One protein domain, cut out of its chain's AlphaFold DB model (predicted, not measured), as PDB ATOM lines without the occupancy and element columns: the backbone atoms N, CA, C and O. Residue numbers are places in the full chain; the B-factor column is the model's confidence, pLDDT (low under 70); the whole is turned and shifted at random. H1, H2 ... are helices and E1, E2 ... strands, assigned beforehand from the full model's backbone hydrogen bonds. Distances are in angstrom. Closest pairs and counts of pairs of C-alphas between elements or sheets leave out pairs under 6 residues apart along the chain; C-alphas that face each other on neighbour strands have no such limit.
ATOM      1  N   GLU A  12     208.924 277.929 191.565       93.94
ATOM      2  CA  GLU A  12     209.504 279.190 192.035       93.94
ATOM      3  C   GLU A  12     209.655 279.217 193.564       93.94
ATOM      4  O   GLU A  12     210.672 279.683 194.082       93.94
ATOM      5  N   PHE A  13     208.674 278.688 194.298       95.12
ATOM      6  CA  PHE A  13     208.743 278.637 195.756       95.12
ATOM      7  C   PHE A  13     209.745 277.597 196.239       95.12
ATOM      8  O   PHE A  13     210.478 277.868 197.187       95.12
ATOM      9  N   VAL A  14     209.832 276.449 195.560       95.56
ATOM     10  CA  VAL A  14     210.848 275.429 195.862       95.56
ATOM     11  C   VAL A  14     212.249 276.009 195.686       95.56
ATOM     12  O   VAL A  14     213.089 275.869 196.570       95.56
ATOM     13  N   LEU A  15     212.498 276.711 194.580       96.06
ATOM     14  CA  LEU A  15     213.777 277.369 194.324       96.06
ATOM     15  C   LEU A  15     214.137 278.379 195.414       96.06
ATOM     16  O   LEU A  15     215.222 278.286 195.985       96.06
ATOM     17  N   LYS A  16     213.209 279.283 195.752       97.44
ATOM     18  CA  LYS A  16     213.410 280.269 196.825       97.44
ATOM     19  C   LYS A  16     213.688 279.601 198.167       97.44
ATOM     20  O   LYS A  16     214.568 280.053 198.890       97.44
ATOM     21  N   MET A  17     212.966 278.530 198.496       96.88
ATOM     22  CA  MET A  17     213.169 277.770 199.729       96.88
ATOM     23  C   MET A  17     214.579 277.173 199.787       96.88
ATOM     24  O   MET A  17     215.273 277.365 200.782       96.88
ATOM     25  N   LEU A  18     215.017 276.494 198.724       97.38
ATOM     26  CA  LEU A  18     216.352 275.890 198.653       97.38
ATOM     27  C   LEU A  18     217.462 276.951 198.698       97.38
ATOM     28  O   LEU A  18     218.498 276.727 199.322       97.38
ATOM     29  N   ASP A  19     217.243 278.117 198.086       97.44
ATOM     30  CA  ASP A  19     218.183 279.241 198.155       97.44
ATOM     31  C   ASP A  19     218.261 279.862 199.547       97.44
ATOM     32  O   ASP A  19     219.348 280.262 199.967       97.44
ATOM     33  N   TYR A  20     217.129 279.929 200.249       97.88
ATOM     34  CA  TYR A  20     217.020 280.486 201.594       97.88
ATOM     35  C   TYR A  20     217.761 279.644 202.636       97.88
ATOM     36  O   TYR A  20     218.391 280.198 203.532       97.88
ATOM     37  N   ILE A  21     217.724 278.315 202.502       96.12
ATOM     38  CA  ILE A  21     218.468 277.389 203.377       96.12
ATOM     39  C   ILE A  21     219.904 277.124 202.895       96.12
ATOM     40  O   ILE A  21     220.576 276.247 203.424       96.12
ATOM     41  N   VAL A  32     218.417 264.273 202.565       95.81
ATOM     42  CA  VAL A  32     217.131 264.955 202.481       95.81
ATOM     43  C   VAL A  32     216.033 263.915 202.639       95.81
ATOM     44  O   VAL A  32     216.007 262.907 201.936       95.81
ATOM     45  N   LEU A  33     215.082 264.221 203.517       95.19
ATOM     46  CA  LEU A  33     213.820 263.509 203.611       95.19
ATOM     47  C   LEU A  33     212.697 264.471 203.256       95.19
ATOM     48  O   LEU A  33     212.546 265.517 203.889       95.19
ATOM     49  N   GLU A  34     211.917 264.110 202.250       94.19
ATOM     50  CA  GLU A  34     210.691 264.810 201.899       94.19
ATOM     51  C   GLU A  34     209.511 263.907 202.280       94.19
ATOM     52  O   GLU A  34     209.382 262.769 201.819       94.19
ATOM     53  N   ASN A  35     208.684 264.402 203.202       91.56
ATOM     54  CA  ASN A  35     207.449 263.745 203.591       91.56
ATOM     55  C   ASN A  35     206.286 264.229 202.717       91.56
ATOM     56  O   ASN A  35     206.073 265.429 202.577       91.56
ATOM     57  N   SER A  36     205.449 263.291 202.275       90.94
ATOM     58  CA  SER A  36     204.276 263.576 201.440       90.94
ATOM     59  C   SER A  36     204.655 264.221 200.103       90.94
ATOM     60  O   SER A  36     204.108 265.258 199.722       90.94
ATOM     61  N   CYS A  37     205.567 263.571 199.376       92.56
ATOM     62  CA  CYS A  37     206.215 264.154 198.200       92.56
ATOM     63  C   CYS A  37     205.291 264.402 197.018       92.56
ATOM     64  O   CYS A  37     205.688 265.074 196.056       92.56
ATOM     65  N   GLY A  38     204.074 263.854 197.048       92.88
ATOM     66  CA  GLY A  38     203.123 263.946 195.959       92.88
ATOM     67  C   GLY A  38     203.796 263.585 194.639       92.88
ATOM     68  O   GLY A  38     204.397 262.523 194.485       92.88
ATOM     69  N   LYS A  39     203.736 264.507 193.677       93.19
ATOM     70  CA  LYS A  39     204.286 264.311 192.328       93.19
ATOM     71  C   LYS A  39     205.750 264.747 192.194       93.19
ATOM     72  O   LYS A  39     206.247 264.800 191.065       93.19
ATOM     73  N   GLY A  40     206.413 265.078 193.302       93.81
ATOM     74  CA  GLY A  40     207.862 265.228 193.386       93.81
ATOM     75  C   GLY A  40     208.439 266.621 193.170       93.81
ATOM     76  O   GLY A  40     209.649 266.718 193.016       93.81
ATOM     77  N   ASN A  41     207.645 267.697 193.129       94.00
ATOM     78  CA  ASN A  41     208.151 269.029 192.751       94.00
ATOM     79  C   ASN A  41     209.360 269.489 193.588       94.00
ATOM     80  O   ASN A  41     210.309 270.045 193.037       94.00
ATOM     81  N   ILE A  42     209.366 269.213 194.898       95.50
ATOM     82  CA  ILE A  42     210.512 269.509 195.769       95.50
ATOM     83  C   ILE A  42     211.700 268.594 195.436       95.50
ATOM     84  O   ILE A  42     212.783 269.088 195.116       95.50
ATOM     85  N   LEU A  43     211.488 267.273 195.442       96.38
ATOM     86  CA  LEU A  43     212.532 266.276 195.174       96.38
ATOM     87  C   LEU A  43     213.213 266.478 193.817       96.38
ATOM     88  O   LEU A  43     214.429 266.361 193.721       96.38
ATOM     89  N   ILE A  44     212.464 266.856 192.782       96.56
ATOM     90  CA  ILE A  44     212.989 267.149 191.441       96.56
ATOM     91  C   ILE A  44     214.044 268.257 191.492       96.56
ATOM     92  O   ILE A  44     215.114 268.103 190.900       96.56
ATOM     93  N   ARG A  45     213.777 269.360 192.207       97.44
ATOM     94  CA  ARG A  45     214.744 270.466 192.327       97.44
ATOM     95  C   ARG A  45     215.926 270.097 193.218       97.44
ATOM     96  O   ARG A  45     217.034 270.552 192.951       97.44
ATOM     97  N   ILE A  46     215.706 269.271 194.238       97.31
ATOM     98  CA  ILE A  46     216.775 268.766 195.109       97.31
ATOM     99  C   ILE A  46     217.727 267.864 194.324       97.31
ATOM    100  O   ILE A  46     218.924 268.131 194.321       97.31
ATOM    101  N   VAL A  47     217.209 266.871 193.597       97.56
ATOM    102  CA  VAL A  47     218.009 265.978 192.742       97.56
ATOM    103  C   VAL A  47     218.761 266.767 191.675       97.56
ATOM    104  O   VAL A  47     219.952 266.546 191.477       97.56
ATOM    105  N   GLU A  48     218.106 267.729 191.020       97.94
ATOM    106  CA  GLU A  48     218.752 268.589 190.024       97.94
ATOM    107  C   GLU A  48     219.952 269.354 190.609       97.94
ATOM    108  O   GLU A  48     221.031 269.337 190.014       97.94
ATOM    109  N   ARG A  49     219.798 269.978 191.787       98.19
ATOM    110  CA  ARG A  49     220.901 270.684 192.463       98.19
ATOM    111  C   ARG A  49     221.991 269.730 192.934       98.19
ATOM    112  O   ARG A  49     223.162 270.020 192.717       98.19
ATOM    113  N   TYR A  50     221.614 268.603 193.534       98.38
ATOM    114  CA  TYR A  50     222.548 267.598 194.038       98.38
ATOM    115  C   TYR A  50     223.454 267.079 192.917       98.38
ATOM    116  O   TYR A  50     224.673 267.077 193.065       98.38
ATOM    117  N   ILE A  51     222.882 266.683 191.771       98.38
ATOM    118  CA  ILE A  51     223.664 266.174 190.636       98.38
ATOM    119  C   ILE A  51     224.557 267.271 190.054       98.38
ATOM    120  O   ILE A  51     225.723 267.009 189.756       98.38
ATOM    121  N   ALA A  52     224.026 268.485 189.879       98.50
ATOM    122  CA  ALA A  52     224.782 269.598 189.315       98.50
ATOM    123  C   ALA A  52     225.993 269.966 190.188       98.50
ATOM    124  O   ALA A  52     227.107 270.069 189.671       98.50
ATOM    125  N   ASP A  53     225.795 270.098 191.502       98.69
ATOM    126  CA  ASP A  53     226.875 270.371 192.449       98.69
ATOM    127  C   ASP A  53     227.878 269.210 192.503       98.69
ATOM    128  O   ASP A  53     229.080 269.432 192.359       98.69
ATOM    129  N   ALA A  54     227.416 267.960 192.596       98.44
ATOM    130  CA  ALA A  54     228.300 266.796 192.627       98.44
ATOM    131  C   ALA A  54     229.166 266.685 191.359       98.44
ATOM    132  O   ALA A  54     230.366 266.435 191.454       98.44
ATOM    133  N   LYS A  55     228.594 266.934 190.172       98.38
ATOM    134  CA  LYS A  55     229.362 266.990 188.917       98.38
ATOM    135  C   LYS A  55     230.349 268.157 188.899       98.38
ATOM    136  O   LYS A  55     231.458 267.982 188.405       98.38
ATOM    137  N   SER A  56     229.978 269.323 189.434       98.25
ATOM    138  CA  SER A  56     230.891 270.474 189.529       98.25
ATOM    139  C   SER A  56     232.077 270.225 190.468       98.25
ATOM    140  O   SER A  56     233.151 270.771 190.246       98.25
ATOM    141  N   ASN A  57     231.897 269.340 191.453       97.75
ATOM    142  CA  ASN A  57     232.940 268.842 192.352       97.75
ATOM    143  C   ASN A  57     233.647 267.581 191.813       97.75
ATOM    144  O   ASN A  57     234.278 266.853 192.577       97.75
ATOM    145  N   GLU A  58     233.512 267.291 190.513       98.06
ATOM    146  CA  GLU A  58     234.167 266.174 189.818       98.06
ATOM    147  C   GLU A  58     233.887 264.790 190.437       98.06
ATOM    148  O   GLU A  58     234.675 263.849 190.300       98.06
ATOM    149  N   ILE A  59     232.737 264.628 191.104       98.31
ATOM    150  CA  ILE A  59     232.348 263.349 191.699       98.31
ATOM    151  C   ILE A  59     232.015 262.349 190.579       98.31
ATOM    152  O   ILE A  59     231.190 262.646 189.709       98.31
ATOM    153  N   PRO A  60     232.600 261.134 190.594       98.00
ATOM    154  CA  PRO A  60     232.297 260.099 189.614       98.00
ATOM    155  C   PRO A  60     230.808 259.755 189.565       98.00
ATOM    156  O   PRO A  60     230.172 259.569 190.601       98.00
ATOM    157  N   GLU A  61     230.264 259.559 188.366       97.69
ATOM    158  CA  GLU A  61     228.834 259.281 188.152       97.69
ATOM    159  C   GLU A  61     228.320 258.096 188.974       97.69
ATOM    160  O   GLU A  61     227.259 258.177 189.584       97.69
ATOM    161  N   ALA A  62     229.112 257.025 189.075       96.69
ATOM    162  CA  ALA A  62     228.775 255.860 189.891       96.69
ATOM    163  C   ALA A  62     228.619 256.192 191.387       96.69
ATOM    164  O   ALA A  62     227.850 255.534 192.087       96.69
ATOM    165  N   LEU A  63     229.344 257.196 191.892       98.12
ATOM    166  CA  LEU A  63     229.182 257.689 193.258       98.12
ATOM    167  C   LEU A  63     227.982 258.619 193.377       98.12
ATOM    168  O   LEU A  63     227.278 258.513 194.375       98.12
ATOM    169  N   ILE A  64     227.717 259.467 192.378       98.06
ATOM    170  CA  ILE A  64     226.520 260.321 192.357       98.06
ATOM    171  C   ILE A  64     225.265 259.457 192.407       98.06
ATOM    172  O   ILE A  64     224.405 259.721 193.238       98.06
ATOM    173  N   ILE A  65     225.189 258.400 191.590       97.31
ATOM    174  CA  ILE A  65     224.067 257.452 191.598       97.31
ATOM    175  C   ILE A  65     223.866 256.919 193.014       97.31
ATOM    176  O   ILE A  65     222.822 257.182 193.592       97.31
ATOM    177  N   LYS A  66     224.892 256.298 193.617       96.56
ATOM    178  CA  LYS A  66     224.831 255.783 195.000       96.56
ATOM    179  C   LYS A  66     224.443 256.846 196.030       96.56
ATOM    180  O   LYS A  66     223.774 256.530 197.007       96.56
ATOM    181  N   GLY A  67     224.900 258.081 195.833       97.12
ATOM    182  CA  GLY A  67     224.542 259.227 196.658       97.12
ATOM    183  C   GLY A  67     223.053 259.538 196.567       97.12
ATOM    184  O   GLY A  67     222.402 259.639 197.594       97.12
ATOM    185  N   LEU A  68     222.481 259.582 195.361       97.12
ATOM    186  CA  LEU A  68     221.043 259.779 195.165       97.12
ATOM    187  C   LEU A  68     220.210 258.683 195.848       97.12
ATOM    188  O   LEU A  68     219.242 259.019 196.523       97.12
ATOM    189  N   GLU A  69     220.596 257.406 195.718       95.62
ATOM    190  CA  GLU A  69     219.858 256.276 196.329       95.62
ATOM    191  C   GLU A  69     219.919 256.297 197.866       95.62
ATOM    192  O   GLU A  69     219.036 255.778 198.542       95.62
ATOM    193  N   LYS A  70     220.994 256.857 198.432       95.88
ATOM    194  CA  LYS A  70     221.246 256.873 199.877       95.88
ATOM    195  C   LYS A  70     220.736 258.143 200.550       95.88
ATOM    196  O   LYS A  70     220.238 258.094 201.672       95.88
ATOM    197  N   ASP A  71     220.959 259.281 199.911       96.69
ATOM    198  CA  ASP A  71     220.838 260.589 200.537       96.69
ATOM    199  C   ASP A  71     219.470 261.218 200.278       96.69
ATOM    200  O   ASP A  71     219.106 262.148 200.985       96.69
ATOM    201  N   ILE A  72     218.691 260.754 199.301       96.38
ATOM    202  CA  ILE A  72     217.419 261.388 198.947       96.38
ATOM    203  C   ILE A  72     216.284 260.391 199.131       96.38
ATOM    204  O   ILE A  72     216.184 259.401 198.413       96.38
ATOM    205  N   THR A  73     215.399 260.683 200.083       95.38
ATOM    206  CA  THR A  73     214.254 259.832 200.413       95.38
ATOM    207  C   THR A  73     212.953 260.618 200.303       95.38
ATOM    208  O   THR A  73     212.800 261.674 200.922       95.38
ATOM    209  N   GLY A  74     212.001 260.091 199.535       94.50
ATOM    210  CA  GLY A  74     210.629 260.588 199.464       94.50
ATOM    211  C   GLY A  74     209.631 259.597 200.059       94.50
ATOM    212  O   GLY A  74     209.714 258.404 199.783       94.50
ATOM    213  N   TYR A  75     208.650 260.083 200.822       93.88
ATOM    214  CA  TYR A  75     207.510 259.277 201.273       93.88
ATOM    215  C   TYR A  75     206.202 259.796 200.689       93.88
ATOM    216  O   TYR A  75     205.895 260.978 200.795       93.88
ATOM    217  N   GLU A  76     205.385 258.902 200.147       93.31
ATOM    218  CA  GLU A  76     204.030 259.199 199.685       93.31
ATOM    219  C   GLU A  76     203.168 257.941 199.843       93.31
ATOM    220  O   GLU A  76     203.681 256.825 199.782       93.31
ATOM    221  N   ILE A  77     201.876 258.122 200.117       92.75
ATOM    222  CA  ILE A  77     200.906 257.035 200.297       92.75
ATOM    223  C   ILE A  77     200.101 256.765 199.021       92.75
ATOM    224  O   ILE A  77     199.561 255.676 198.857       92.75
ATOM    225  N   ASP A  78     199.994 257.751 198.127       92.88
ATOM    226  CA  ASP A  78     199.317 257.616 196.841       92.88
ATOM    227  C   ASP A  78     200.255 257.030 195.774       92.88
ATOM    228  O   ASP A  78     201.133 257.710 195.238       92.88
ATOM    229  N   ASP A  79     200.022 255.771 195.404       92.31
ATOM    230  CA  ASP A  79     200.832 255.040 194.421       92.31
ATOM    231  C   ASP A  79     200.931 255.745 193.058       92.31
ATOM    232  O   ASP A  79     201.967 255.682 192.387       92.31
ATOM    233  N   SER A  80     199.871 256.444 192.627       93.06
ATOM    234  CA  SER A  80     199.901 257.187 191.362       93.06
ATOM    235  C   SER A  80     200.889 258.349 191.426       93.06
ATOM    236  O   SER A  80     201.618 258.592 190.459       93.06
ATOM    237  N   SER A  81     200.918 259.063 192.548       93.31
ATOM    238  CA  SER A  81     201.843 260.160 192.813       93.31
ATOM    239  C   SER A  81     203.280 259.651 192.909       93.31
ATOM    240  O   SER A  81     204.154 260.211 192.245       93.31
ATOM    241  N   ILE A  82     203.509 258.523 193.594       93.12
ATOM    242  CA  ILE A  82     204.817 257.843 193.639       93.12
ATOM    243  C   ILE A  82     205.297 257.507 192.225       93.12
ATOM    244  O   ILE A  82     206.429 257.822 191.854       93.12
ATOM    245  N   CYS A  83     204.443 256.883 191.408       93.31
ATOM    246  CA  CYS A  83     204.793 256.502 190.040       93.31
ATOM    247  C   CYS A  83     205.141 257.723 189.176       93.31
ATOM    248  O   CYS A  83     206.103 257.687 188.403       93.31
ATOM    249  N   GLU A  84     204.380 258.812 189.300       94.81
ATOM    250  CA  GLU A  84     204.655 260.054 188.576       94.81
ATOM    251  C   GLU A  84     205.959 260.711 189.049       94.81
ATOM    252  O   GLU A  84     206.756 261.146 188.215       94.81
ATOM    253  N   CYS A  85     206.201 260.742 190.360       94.50
ATOM    254  CA  CYS A  85     207.422 261.280 190.944       94.50
ATOM    255  C   CYS A  85     208.653 260.507 190.456       94.50
ATOM    256  O   CYS A  85     209.565 261.126 189.913       94.50
ATOM    257  N   LYS A  86     208.650 259.168 190.537       94.62
ATOM    258  CA  LYS A  86     209.743 258.311 190.031       94.62
ATOM    259  C   LYS A  86     210.079 258.625 188.572       94.62
ATOM    260  O   LYS A  86     211.205 258.994 188.271       94.62
ATOM    261  N   LYS A  87     209.070 258.649 187.693       94.94
ATOM    262  CA  LYS A  87     209.254 258.989 186.268       94.94
ATOM    263  C   LYS A  87     209.868 260.370 186.044       94.94
ATOM    264  O   LYS A  87     210.568 260.573 185.055       94.94
ATOM    265  N   LYS A  88     209.546 261.358 186.883       95.62
ATOM    266  CA  LYS A  88     210.134 262.700 186.773       95.62
ATOM    267  C   LYS A  88     211.573 262.721 187.278       95.62
ATOM    268  O   LYS A  88     212.395 263.374 186.646       95.62
ATOM    269  N   LEU A  89     211.872 262.013 188.363       96.12
ATOM    270  CA  LEU A  89     213.226 261.891 188.905       96.12
ATOM    271  C   LEU A  89     214.156 261.165 187.928       96.12
ATOM    272  O   LEU A  89     215.244 261.672 187.663       96.12
ATOM    273  N   ASP A  90     213.689 260.082 187.304       95.38
ATOM    274  CA  ASP A  90     214.428 259.368 186.255       95.38
ATOM    275  C   ASP A  90     214.779 260.317 185.105       95.38
ATOM    276  O   ASP A  90     215.943 260.473 184.750       95.38
ATOM    277  N   LYS A  91     213.791 261.070 184.601       96.19
ATOM    278  CA  LYS A  91     214.017 262.078 183.552       96.19
ATOM    279  C   LYS A  91     215.021 263.150 183.965       96.19
ATOM    280  O   LYS A  91     215.758 263.643 183.117       96.19
ATOM    281  N   VAL A  92     215.030 263.572 185.230       96.88
ATOM    282  CA  VAL A  92     216.018 264.541 185.723       96.88
ATOM    283  C   VAL A  92     217.409 263.923 185.668       96.88
ATOM    284  O   VAL A  92     218.292 264.536 185.077       96.88
ATOM    285  N   ALA A  93     217.592 262.721 186.217       96.69
ATOM    286  CA  ALA A  93     218.866 262.005 186.218       96.69
ATOM    287  C   ALA A  93     219.389 261.747 184.790       96.69
ATOM    288  O   ALA A  93     220.552 262.033 184.496       96.69
ATOM    289  N   GLU A  94     218.511 261.333 183.875       97.06
ATOM    290  CA  GLU A  94     218.823 261.088 182.463       97.06
ATOM    291  C   GLU A  94     219.347 262.342 181.749       97.06
ATOM    292  O   GLU A  94     220.290 262.251 180.961       97.06
ATOM    293  N   ARG A  95     218.809 263.537 182.050       97.69
ATOM    294  CA  ARG A  95     219.329 264.809 181.492       97.69
ATOM    295  C   ARG A  95     220.783 265.077 181.878       97.69
ATOM    296  O   ARG A  95     221.466 265.811 181.169       97.69
ATOM    297  N   PHE A  96     221.252 264.495 182.980       97.31
ATOM    298  CA  PHE A  96     222.641 264.564 183.430       97.31
ATOM    299  C   PHE A  96     223.482 263.355 182.989       97.31
ATOM    300  O   PHE A  96     224.645 263.257 183.382       97.31
ATOM    301  N   GLY A  97     222.926 262.446 182.183       97.00
ATOM    302  CA  GLY A  97     223.599 261.228 181.729       97.00
ATOM    303  C   GLY A  97     223.659 260.115 182.777       97.00
ATOM    304  O   GLY A  97     224.423 259.170 182.606       97.00
TER     305      GLY A  97
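AT A GLANCE: This is residues 12 to 21 and 32 to 97 of the 105 residues of an uncharacterized protein of [Eubacterium] rectale (UniProt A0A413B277). A short ribbon of two parallel strands, E1 and E2, and three helices gather round H2, the long helix in the middle: H4 runs side by side with it, H3 folds back from its far end as a helical hairpin, and H1 slants past its first residues, 41 to 46, on the side away from H3 and H4. The printed part has 76 residues, with four named helices and two named strands in the order H1 E1 H2 H3 E2 H4; the sheet has the order E1, E2. The class is mostly helix. The whole is compact, with a radius of gyration of the C-alphas of 12.4 A and spans of 36 by 27 by 20 A.

IN THESE COORDINATES: Start at the sheet: find C-alpha 32 at (217.131, 264.955, 202.481), where E1, residues 32 to 35, begins; E2 is residues 72 to 75. H2, residues 41 to 56, runs 23.0 A from C-alpha 41 at (208.151, 269.029, 192.751). H3, residues 61 to 71, is 14.8 A long, and H1, residues 12 to 20, is 12.2 A. H4, residues 79 to 95, runs 24.6 A and ends at C-alpha 95, (219.329, 264.809, 181.492).

HOW THE PARTS SIT: Look first at E1 and E2, parallel neighbours at 9 degrees: N 34 and O 73 are 2.9 A apart and N 75 and O 34 are 3.0 A apart, both within hydrogen-bond range. E1, H2 with H3, and E2 form a strand-helix-strand unit, two parallel neighbour strands with helices between them in the chain, and its crossover is right-handed. The closest C-alphas of H2 and E2 are those of Leu 43 and Gly 74, 7.4 A apart. H2 is the hub, touching three helices. It touches H4 at a shallow tilt of 24 degrees, the same way, closest at the C-alphas of Ile 44 and Leu 89, 5.8 A. H2 and H3, a helical hairpin, touch at a steep tilt of 38 degrees, opposite ways, closest at the C-alphas of Ala 54 and Ile 64, 6.7 A. With residues 41 to 46 alone H2 touches H1, at a steep tilt of 50 degrees, the same way; the closest C-alphas are those of Val 14 and Ile 42, 5.9 A. H1 is apart from H3, E2 and H4, and H3 is apart from H4. In H1, H3 and H4 every O i to N i+4 pair is within hydrogen-bond range; in H2, 11 of 12 are.

THE WHOLE: Look for the two C-alphas farthest apart, those of Glu 58 and Asp 78, at 36.6 A. Residues 22 to 31 are not printed, and C-alphas 21 and 32 are 12.5 A apart across this cut, which the link from H1 to E1 spans. The links printed whole are tight. The mean pLDDT of the printed part is 95.9, and no printed residue is under 70.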